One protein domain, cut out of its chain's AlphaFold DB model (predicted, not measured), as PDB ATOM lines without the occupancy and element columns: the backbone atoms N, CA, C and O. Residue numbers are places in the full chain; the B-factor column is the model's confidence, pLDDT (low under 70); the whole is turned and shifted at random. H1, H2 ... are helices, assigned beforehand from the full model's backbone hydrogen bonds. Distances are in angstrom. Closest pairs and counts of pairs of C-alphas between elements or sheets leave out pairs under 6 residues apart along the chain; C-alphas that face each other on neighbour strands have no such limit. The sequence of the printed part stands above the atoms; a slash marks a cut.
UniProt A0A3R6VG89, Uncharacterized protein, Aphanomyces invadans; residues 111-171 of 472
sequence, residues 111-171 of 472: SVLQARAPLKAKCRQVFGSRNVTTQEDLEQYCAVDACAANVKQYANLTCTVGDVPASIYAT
ATOM      1  N   SER A 111     -13.457  37.041 -14.714       66.38
ATOM      2  CA  SER A 111     -13.406  38.501 -14.547       66.38
ATOM      3  C   SER A 111     -14.341  39.272 -15.494       66.38
ATOM      4  O   SER A 111     -15.018  40.200 -15.055       66.38
ATOM      5  N   VAL A 112     -14.428  38.877 -16.770       73.62
ATOM      6  CA  VAL A 112     -15.335  39.477 -17.772       73.62
ATOM      7  C   VAL A 112     -16.800  39.206 -17.419       73.62
ATOM      8  O   VAL A 112     -17.641  40.090 -17.593       73.62
ATOM      9  N   LEU A 113     -17.092  38.017 -16.881       69.69
ATOM     10  CA  LEU A 113     -18.418  37.636 -16.387       69.69
ATOM     11  C   LEU A 113     -18.764  38.315 -15.049       69.69
ATOM     12  O   LEU A 113     -19.896  38.750 -14.855       69.69
ATOM     13  N   GLN A 114     -17.798  38.455 -14.136       68.25
ATOM     14  CA  GLN A 114     -17.990  39.074 -12.819       68.25
ATOM     15  C   GLN A 114     -18.342  40.563 -12.932       68.25
ATOM     16  O   GLN A 114     -19.305  40.998 -12.308       68.25
ATOM     17  N   ALA A 115     -17.665  41.315 -13.808       67.06
ATOM     18  CA  ALA A 115     -18.005  42.718 -14.091       67.06
ATOM     19  C   ALA A 115     -19.434  42.915 -14.659       67.06
ATOM     20  O   ALA A 115     -19.978  44.017 -14.651       67.06
ATOM     21  N   ARG A 116     -20.067  41.836 -15.132       77.25
ATOM     22  CA  ARG A 116     -21.418  41.808 -15.720       77.25
ATOM     23  C   ARG A 116     -22.470  41.194 -14.790       77.25
ATOM     24  O   ARG A 116     -23.670  41.234 -15.074       77.25
ATOM     25  N   ALA A 117     -22.037  40.649 -13.654       74.00
ATOM     26  CA  ALA A 117     -22.895  39.973 -12.690       74.00
ATOM     27  C   ALA A 117     -23.889  40.892 -11.942       74.00
ATOM     28  O   ALA A 117     -25.007  40.428 -11.714       74.00
ATOM     29  N   PRO A 118     -23.599  42.176 -11.635       78.50
ATOM     30  CA  PRO A 118     -24.570  43.040 -10.954       78.50
ATOM     31  C   PRO A 118     -25.834  43.287 -11.780       78.50
ATOM     32  O   PRO A 118     -26.937  43.268 -11.243       78.50
ATOM     33  N   LEU A 119     -25.696  43.431 -13.103       78.06
ATOM     34  CA  LEU A 119     -26.834  43.604 -14.010       78.06
ATOM     35  C   LEU A 119     -27.648  42.304 -14.151       78.06
ATOM     36  O   LEU A 119     -28.877  42.341 -14.179       78.06
ATOM     37  N   LYS A 120     -26.978  41.144 -14.118       78.12
ATOM     38  CA  LYS A 120     -27.618  39.818 -14.035       78.12
ATOM     39  C   LYS A 120     -28.390  39.630 -12.725       78.12
ATOM     40  O   LYS A 120     -29.501  39.101 -12.739       78.12
ATOM     41  N   ALA A 121     -27.827  40.077 -11.601       74.44
ATOM     42  CA  ALA A 121     -28.494  40.083 -10.302       74.44
ATOM     43  C   ALA A 121     -29.694  41.046 -10.292       74.44
ATOM     44  O   ALA A 121     -30.767  40.665  -9.828       74.44
ATOM     45  N   LYS A 122     -29.558  42.241 -10.886       79.69
ATOM     46  CA  LYS A 122     -30.651  43.215 -10.998       79.69
ATOM     47  C   LYS A 122     -31.794  42.711 -11.875       79.69
ATOM     48  O   LYS A 122     -32.946  42.804 -11.468       79.69
ATOM     49  N   CYS A 123     -31.494  42.104 -13.023       77.88
ATOM     50  CA  CYS A 123     -32.497  41.435 -13.850       77.88
ATOM     51  C   CYS A 123     -33.257  40.357 -13.049       77.88
ATOM     52  O   CYS A 123     -34.487  40.373 -13.009       77.88
ATOM     53  N   ARG A 124     -32.543  39.486 -12.318       77.12
ATOM     54  CA  ARG A 124     -33.158  38.468 -11.441       77.12
ATOM     55  C   ARG A 124     -33.989  39.045 -10.290       77.12
ATOM     56  O   ARG A 124     -34.924  38.380  -9.861       77.12
ATOM     57  N   GLN A 125     -33.691  40.251  -9.802       73.75
ATOM     58  CA  GLN A 125     -34.521  40.935  -8.799       73.75
ATOM     59  C   GLN A 125     -35.891  41.343  -9.361       73.75
ATOM     60  O   GLN A 125     -36.881  41.321  -8.640       73.75
ATOM     61  N   VAL A 126     -35.940  41.733 -10.639       72.25
ATOM     62  CA  VAL A 126     -37.107  42.387 -11.259       72.25
ATOM     63  C   VAL A 126     -37.975  41.395 -12.037       72.25
ATOM     64  O   VAL A 126     -39.195  41.423 -11.916       72.25
ATOM     65  N   PHE A 127     -37.357  40.487 -12.794       69.62
ATOM     66  CA  PHE A 127     -38.040  39.422 -13.543       69.62
ATOM     67  C   PHE A 127     -38.207  38.123 -12.724       69.62
ATOM     68  O   PHE A 127     -38.967  37.222 -13.086       69.62
ATOM     69  N   GLY A 128     -37.507  38.014 -11.590       63.00
ATOM     70  CA  GLY A 128     -37.475  36.817 -10.756       63.00
ATOM     71  C   GLY A 128     -36.572  35.710 -11.312       63.00
ATOM     72  O   GLY A 128     -35.747  35.910 -12.205       63.00
ATOM     73  N   SER A 129     -36.730  34.502 -10.768       56.94
ATOM     74  CA  SER A 129     -35.985  33.299 -11.163       56.94
ATOM     75  C   SER A 129     -36.742  32.422 -12.172       56.94
ATOM     76  O   SER A 129     -36.616  31.198 -12.132       56.94
ATOM     77  N   ARG A 130     -37.574  33.020 -13.036       54.72
ATOM     78  CA  ARG A 130     -38.267  32.286 -14.105       54.72
ATOM     79  C   ARG A 130     -37.253  31.823 -15.154       54.72
ATOM     80  O   ARG A 130     -36.383  32.594 -15.555       54.72
ATOM     81  N   ASN A 131     -37.381  30.580 -15.611       53.72
ATOM     82  CA  ASN A 131     -36.684  30.131 -16.812       53.72
ATOM     83  C   ASN A 131     -37.434  30.689 -18.026       53.72
ATOM     84  O   ASN A 131     -38.652  30.564 -18.088       53.72
ATOM     85  N   VAL A 132     -36.717  31.279 -18.981       62.22
ATOM     86  CA  VAL A 132     -37.306  31.715 -20.252       62.22
ATOM     87  C   VAL A 132     -37.466  30.483 -21.143       62.22
ATOM     88  O   VAL A 132     -36.476  29.943 -21.630       62.22
ATOM     89  N   THR A 133     -38.698  29.988 -21.275       55.09
ATOM     90  CA  THR A 133     -39.009  28.689 -21.910       55.09
ATOM     91  C   THR A 133     -40.041  28.767 -23.031       55.09
ATOM     92  O   THR A 133     -40.316  27.762 -23.684       55.09
ATOM     93  N   THR A 134     -40.602  29.950 -23.266       57.84
ATOM     94  CA  THR A 134     -41.528  30.268 -24.353       57.84
ATOM     95  C   THR A 134     -41.151  31.606 -24.997       57.84
ATOM     96  O   THR A 134     -40.441  32.422 -24.404       57.84
ATOM     97  N   GLN A 135     -41.613  31.847 -26.227       62.66
ATOM     98  CA  GLN A 135     -41.431  33.146 -26.889       62.66
ATOM     99  C   GLN A 135     -42.048  34.289 -26.058       62.66
ATOM    100  O   GLN A 135     -41.467  35.364 -25.963       62.66
ATOM    101  N   GLU A 136     -43.165  34.019 -25.375       66.81
ATOM    102  CA  GLU A 136     -43.811  34.960 -24.457       66.81
ATOM    103  C   GLU A 136     -42.936  35.259 -23.222       66.81
ATOM    104  O   GLU A 136     -42.770  36.424 -22.866       66.81
ATOM    105  N   ASP A 137     -42.300  34.248 -22.608       63.28
ATOM    106  CA  ASP A 137     -41.328  34.475 -21.522       63.28
ATOM    107  C   ASP A 137     -40.167  35.374 -21.986       63.28
ATOM    108  O   ASP A 137     -39.655  36.177 -21.204       63.28
ATOM    109  N   LEU A 138     -39.727  35.224 -23.242       67.38
ATOM    110  CA  LEU A 138     -38.617  35.990 -23.811       67.38
ATOM    111  C   LEU A 138     -39.018  37.446 -24.069       67.38
ATOM    112  O   LEU A 138     -38.266  38.356 -23.724       67.38
ATOM    113  N   GLU A 139     -40.211  37.680 -24.606       69.88
ATOM    114  CA  GLU A 139     -40.766  39.025 -24.783       69.88
ATOM    115  C   GLU A 139     -40.988  39.719 -23.429       69.88
ATOM    116  O   GLU A 139     -40.571  40.866 -23.257       69.88
ATOM    117  N   GLN A 140     -41.522  39.012 -22.424       69.81
ATOM    118  CA  GLN A 140     -41.646  39.530 -21.054       69.81
ATOM    119  C   GLN A 140     -40.275  39.811 -20.405       69.81
ATOM    120  O   GLN A 140     -40.130  40.805 -19.691       69.81
ATOM    121  N   TYR A 141     -39.257  38.976 -20.653       73.88
ATOM    122  CA  TYR A 141     -37.885  39.193 -20.173       73.88
ATOM    123  C   TYR A 141     -37.251  40.429 -20.828       73.88
ATOM    124  O   TYR A 141     -36.672  41.275 -20.147       73.88
ATOM    125  N   CYS A 142     -37.375  40.563 -22.149       74.81
ATOM    126  CA  CYS A 142     -36.787  41.663 -22.913       74.81
ATOM    127  C   CYS A 142     -37.536  42.997 -22.746       74.81
ATOM    128  O   CYS A 142     -36.946  44.049 -22.974       74.81
ATOM    129  N   ALA A 143     -38.790  42.979 -22.281       75.94
ATOM    130  CA  ALA A 143     -39.529  44.175 -21.872       75.94
ATOM    131  C   ALA A 143     -39.017  44.811 -20.558       75.94
ATOM    132  O   ALA A 143     -39.441  45.911 -20.205       75.94
ATOM    133  N   VAL A 144     -38.109  44.152 -19.824       76.12
ATOM    134  CA  VAL A 144     -37.474  44.696 -18.614       76.12
ATOM    135  C   VAL A 144     -36.095  45.269 -18.960       76.12
ATOM    136  O   VAL A 144     -35.169  44.512 -19.256       76.12
ATOM    137  N   ASP A 145     -35.916  46.590 -18.832       76.94
ATOM    138  CA  ASP A 145     -34.666  47.310 -19.161       76.94
ATOM    139  C   ASP A 145     -33.400  46.637 -18.604       76.94
ATOM    140  O   ASP A 145     -32.408  46.451 -19.309       76.94
ATOM    141  N   ALA A 146     -33.432  46.225 -17.330       77.25
ATOM    142  CA  ALA A 146     -32.302  45.572 -16.671       77.25
ATOM    143  C   ALA A 146     -31.959  44.196 -17.278       77.25
ATOM    144  O   ALA A 146     -30.806  43.772 -17.224       77.25
ATOM    145  N   CYS A 147     -32.936  43.503 -17.867       78.00
ATOM    146  CA  CYS A 147     -32.782  42.194 -18.496       78.00
ATOM    147  C   CYS A 147     -32.359  42.299 -19.970       78.00
ATOM    148  O   CYS A 147     -31.447  41.578 -20.392       78.00
ATOM    149  N   ALA A 148     -32.908  43.262 -20.718       77.81
ATOM    150  CA  ALA A 148     -32.422  43.625 -22.052       77.81
ATOM    151  C   ALA A 148     -30.964  44.124 -22.003       77.81
ATOM    152  O   ALA A 148     -30.104  43.672 -22.764       77.81
ATOM    153  N   ALA A 149     -30.629  44.981 -21.036       77.06
ATOM    154  CA  ALA A 149     -29.255  45.425 -20.829       77.06
ATOM    155  C   ALA A 149     -28.336  44.295 -20.316       77.06
ATOM    156  O   ALA A 149     -27.168  44.240 -20.708       77.06
ATOM    157  N   ASN A 150     -28.855  43.354 -19.508       80.94
ATOM    158  CA  ASN A 150     -28.110  42.171 -19.060       80.94
ATOM    159  C   ASN A 150     -27.642  41.284 -20.224       80.94
ATOM    160  O   ASN A 150     -26.584  40.673 -20.098       80.94
ATOM    161  N   VAL A 151     -28.361  41.229 -21.351       75.94
ATOM    162  CA  VAL A 151     -27.862  40.543 -22.559       75.94
ATOM    163  C   VAL A 151     -26.984  41.469 -23.407       75.94
ATOM    164  O   VAL A 151     -25.902  41.075 -23.838       75.94
ATOM    165  N   LYS A 152     -27.358  42.745 -23.562       77.31
ATOM    166  CA  LYS A 152     -26.635  43.703 -24.420       77.31
ATOM    167  C   LYS A 152     -25.218  44.052 -23.953       77.31
ATOM    168  O   LYS A 152     -24.365  44.314 -24.797       77.31
ATOM    169  N   GLN A 153     -24.914  43.957 -22.656       76.44
ATOM    170  CA  GLN A 153     -23.552  44.143 -22.116       76.44
ATOM    171  C   GLN A 153     -22.492  43.159 -22.664       76.44
ATOM    172  O   GLN A 153     -21.292  43.353 -22.436       76.44
ATOM    173  N   TYR A 154     -22.912  42.108 -23.376       77.69
ATOM    174  CA  TYR A 154     -22.043  41.106 -23.995       77.69
ATOM    175  C   TYR A 154     -21.687  41.403 -25.470       77.69
ATOM    176  O   TYR A 154     -20.790  40.758 -26.003       77.69
ATOM    177  N   ALA A 155     -22.310  42.403 -26.115       73.56
ATOM    178  CA  ALA A 155     -22.250  42.606 -27.574       73.56
ATOM    179  C   ALA A 155     -20.837  42.747 -28.166       73.56
ATOM    180  O   ALA A 155     -20.562  42.228 -29.244       73.56
ATOM    181  N   ASN A 156     -19.937  43.425 -27.450       73.75
ATOM    182  CA  ASN A 156     -18.590  43.758 -27.924       73.75
ATOM    183  C   ASN A 156     -17.519  42.761 -27.431       73.75
ATOM    184  O   ASN A 156     -16.370  43.149 -27.212       73.75
ATOM    185  N   LEU A 157     -17.889  41.499 -27.184       74.56
ATOM    186  CA  LEU A 157     -16.988  40.458 -26.678       74.56
ATOM    187  C   LEU A 157     -16.782  39.326 -27.694       74.56
ATOM    188  O   LEU A 157     -17.737  38.765 -28.222       74.56
ATOM    189  N   THR A 158     -15.522  38.937 -27.888       79.06
ATOM    190  CA  THR A 158     -15.080  37.833 -28.758       79.06
ATOM    191  C   THR A 158     -14.842  36.555 -27.938       79.06
ATOM    192  O   THR A 158     -13.719  36.054 -27.840       79.06
ATOM    193  N   CYS A 159     -15.861  36.119 -27.196       73.12
ATOM    194  CA  CYS A 159     -15.803  34.951 -26.310       73.12
ATOM    195  C   CYS A 159     -17.201  34.355 -26.094       73.12
ATOM    196  O   CYS A 159     -18.195  35.014 -26.394       73.12
ATOM    197  N   THR A 160     -17.309  33.133 -25.566       69.38
ATOM    198  CA  THR A 160     -18.611  32.487 -25.316       69.38
ATOM    199  C   THR A 160     -19.143  32.713 -23.894       69.38
ATOM    200  O   THR A 160     -18.396  32.740 -22.909       69.38
ATOM    201  N   VAL A 161     -20.465  32.855 -23.782       62.72
ATOM    202  CA  VAL A 161     -21.233  32.863 -22.530       62.72
ATOM    203  C   VAL A 161     -21.913  31.499 -22.418       62.72
ATOM    204  O   VAL A 161     -22.929  31.246 -23.059       62.72
ATOM    205  N   GLY A 162     -21.302  30.584 -21.660       67.88
ATOM    206  CA  GLY A 162     -21.582  29.157 -21.844       67.88
ATOM    207  C   GLY A 162     -21.062  28.717 -23.215       67.88
ATOM    208  O   GLY A 162     -19.927  29.043 -23.559       67.88
ATOM    209  N   ASP A 163     -21.900  28.050 -24.006       62.50
ATOM    210  CA  ASP A 163     -21.548  27.571 -25.352       62.50
ATOM    211  C   ASP A 163     -21.961  28.542 -26.485       62.50
ATOM    212  O   ASP A 163     -21.720  28.266 -27.659       62.50
ATOM    213  N   VAL A 164     -22.573  29.692 -26.161       61.81
ATOM    214  CA  VAL A 164     -23.061  30.678 -27.147       61.81
ATOM    215  C   VAL A 164     -22.087  31.859 -27.274       61.81
ATOM    216  O   VAL A 164     -21.735  32.447 -26.249       61.81
ATOM    217  N   PRO A 165     -21.668  32.275 -28.488       72.56
ATOM    218  CA  PRO A 165     -20.874  33.490 -28.685       72.56
ATOM    219  C   PRO A 165     -21.551  34.734 -28.091       72.56
ATOM    220  O   PRO A 165     -22.739  34.971 -28.309       72.56
ATOM    221  N   ALA A 166     -20.798  35.549 -27.354       67.25
ATOM    222  CA  ALA A 166     -21.311  36.704 -26.612       67.25
ATOM    223  C   ALA A 166     -21.995  37.757 -27.506       67.25
ATOM    224  O   ALA A 166     -22.979  38.372 -27.089       67.25
ATOM    225  N   SER A 167     -21.532  37.906 -28.748       67.31
ATOM    226  CA  SER A 167     -22.167  38.719 -29.790       67.31
ATOM    227  C   SER A 167     -23.587  38.242 -30.132       67.31
ATOM    228  O   SER A 167     -24.501  39.060 -30.190       67.31
ATOM    229  N   ILE A 168     -23.794  36.927 -30.275       66.12
ATOM    230  CA  ILE A 168     -25.104  36.301 -30.540       66.12
ATOM    231  C   ILE A 168     -25.985  36.332 -29.283       66.12
ATOM    232  O   ILE A 168     -27.175  36.638 -29.359       66.12
ATOM    233  N   TYR A 169     -25.410  36.090 -28.102       67.75
ATOM    234  CA  TYR A 169     -26.135  36.228 -26.834       67.75
ATOM    235  C   TYR A 169     -26.689  37.652 -26.651       67.75
ATOM    236  O   TYR A 169     -27.804  37.839 -26.168       67.75
ATOM    237  N   ALA A 170     -25.952  38.667 -27.106       67.94
ATOM    238  CA  ALA A 170     -26.370  40.061 -27.038       67.94
ATOM    239  C   ALA A 170     -27.431  40.481 -28.073       67.94
ATOM    240  O   ALA A 170     -27.960  41.589 -27.949       67.94
ATOM    241  N   THR A 171     -27.772  39.646 -29.063       70.25
ATOM    242  CA  THR A 171     -28.897  39.905 -29.988       70.25
ATOM    243  C   THR A 171     -30.224  39.296 -29.526       70.25
ATOM    244  O   THR A 171     -31.244  39.484 -30.180       70.25
TER     245      THR A 171
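This is residues 111 to 171 of the 472 residues of an uncharacterized protein of Aphanomyces invadans (UniProt A0A3R6VG89). Two helices, H2 and H4, pack on each other at a slant and make the core, with H3 set at one end of the pair and a long loop, residues 153 to 165, leading to the single turn of H5 at the other end. H1, another single turn, lies just beyond the beginning of H2 and packs on no other helix. The printed part has 61 residues with five named helices, in the order H1, H2, H3, H4, H5, and no named strand; the class is all helix. The whole is compact, with a radius of gyration of the C-alphas of 11.4 A and spans of 29 by 22 by 17 A.

H1 is residues 111 to 114, 4.9 A from first to last C-alpha, and begins with C-alpha 111 at (-13.406, 38.501, -14.547). H2, the longest helix by residues, is residues 117 to 127 and measures 15.2 A. H3 is residues 135 to 142, 10.5 A long. H4 is residues 145 to 152, 10.3 A long, with C-alpha 145 at (-34.666, 47.310, -19.161). H5 is residues 166 to 169, 4.9 A long, and ends with C-alpha 169 at (-26.135, 36.228, -26.834).

H1 and H2 meet only through their link. H2 and H4 touch, with the closest C-alphas, those of Cys 123 and Cys 147, 4.7 A apart. They run opposite ways at a steep tilt of 43 degrees. H2 and H3 are close but not clearly touching; their closest C-alphas, those of Phe 127 and Tyr 141, are 6.6 A apart. H3 and H4 only just touch, with 3 pairs of C-alphas within 8 A, and only at the corner by their link; the closest C-alphas are those of Cys 142 and Ala 148, 4.9 A apart. Their lines are about perpendicular, at 80 degrees. H4 and H5 are close but not clearly touching, with the closest C-alphas, those of Val 151 and Tyr 169, 6.3 A apart. H1 and H4 are apart, and H3 and H5 are apart. In H2, H3 and H4 every O i to N i+4 pair is within hydrogen-bond range; H1 and H5, of four residues each, are too short for such a pair.

The two C-alphas farthest apart are those of Ser 111 and Glu 136, at 32.2 A. The printed part has no cut. The links H1 to H2 and H3 to H4 are tight, H2 to H3 is short, and H4 to H5 is long, with 13 residues; near its end, residues 160 to 161 pair antiparallel with residues 164 to 165. The mean pLDDT of the printed part is 70.7, and 28 residues are under 70, among them residues 127 to 140, 160 to 164 and 166 to 170.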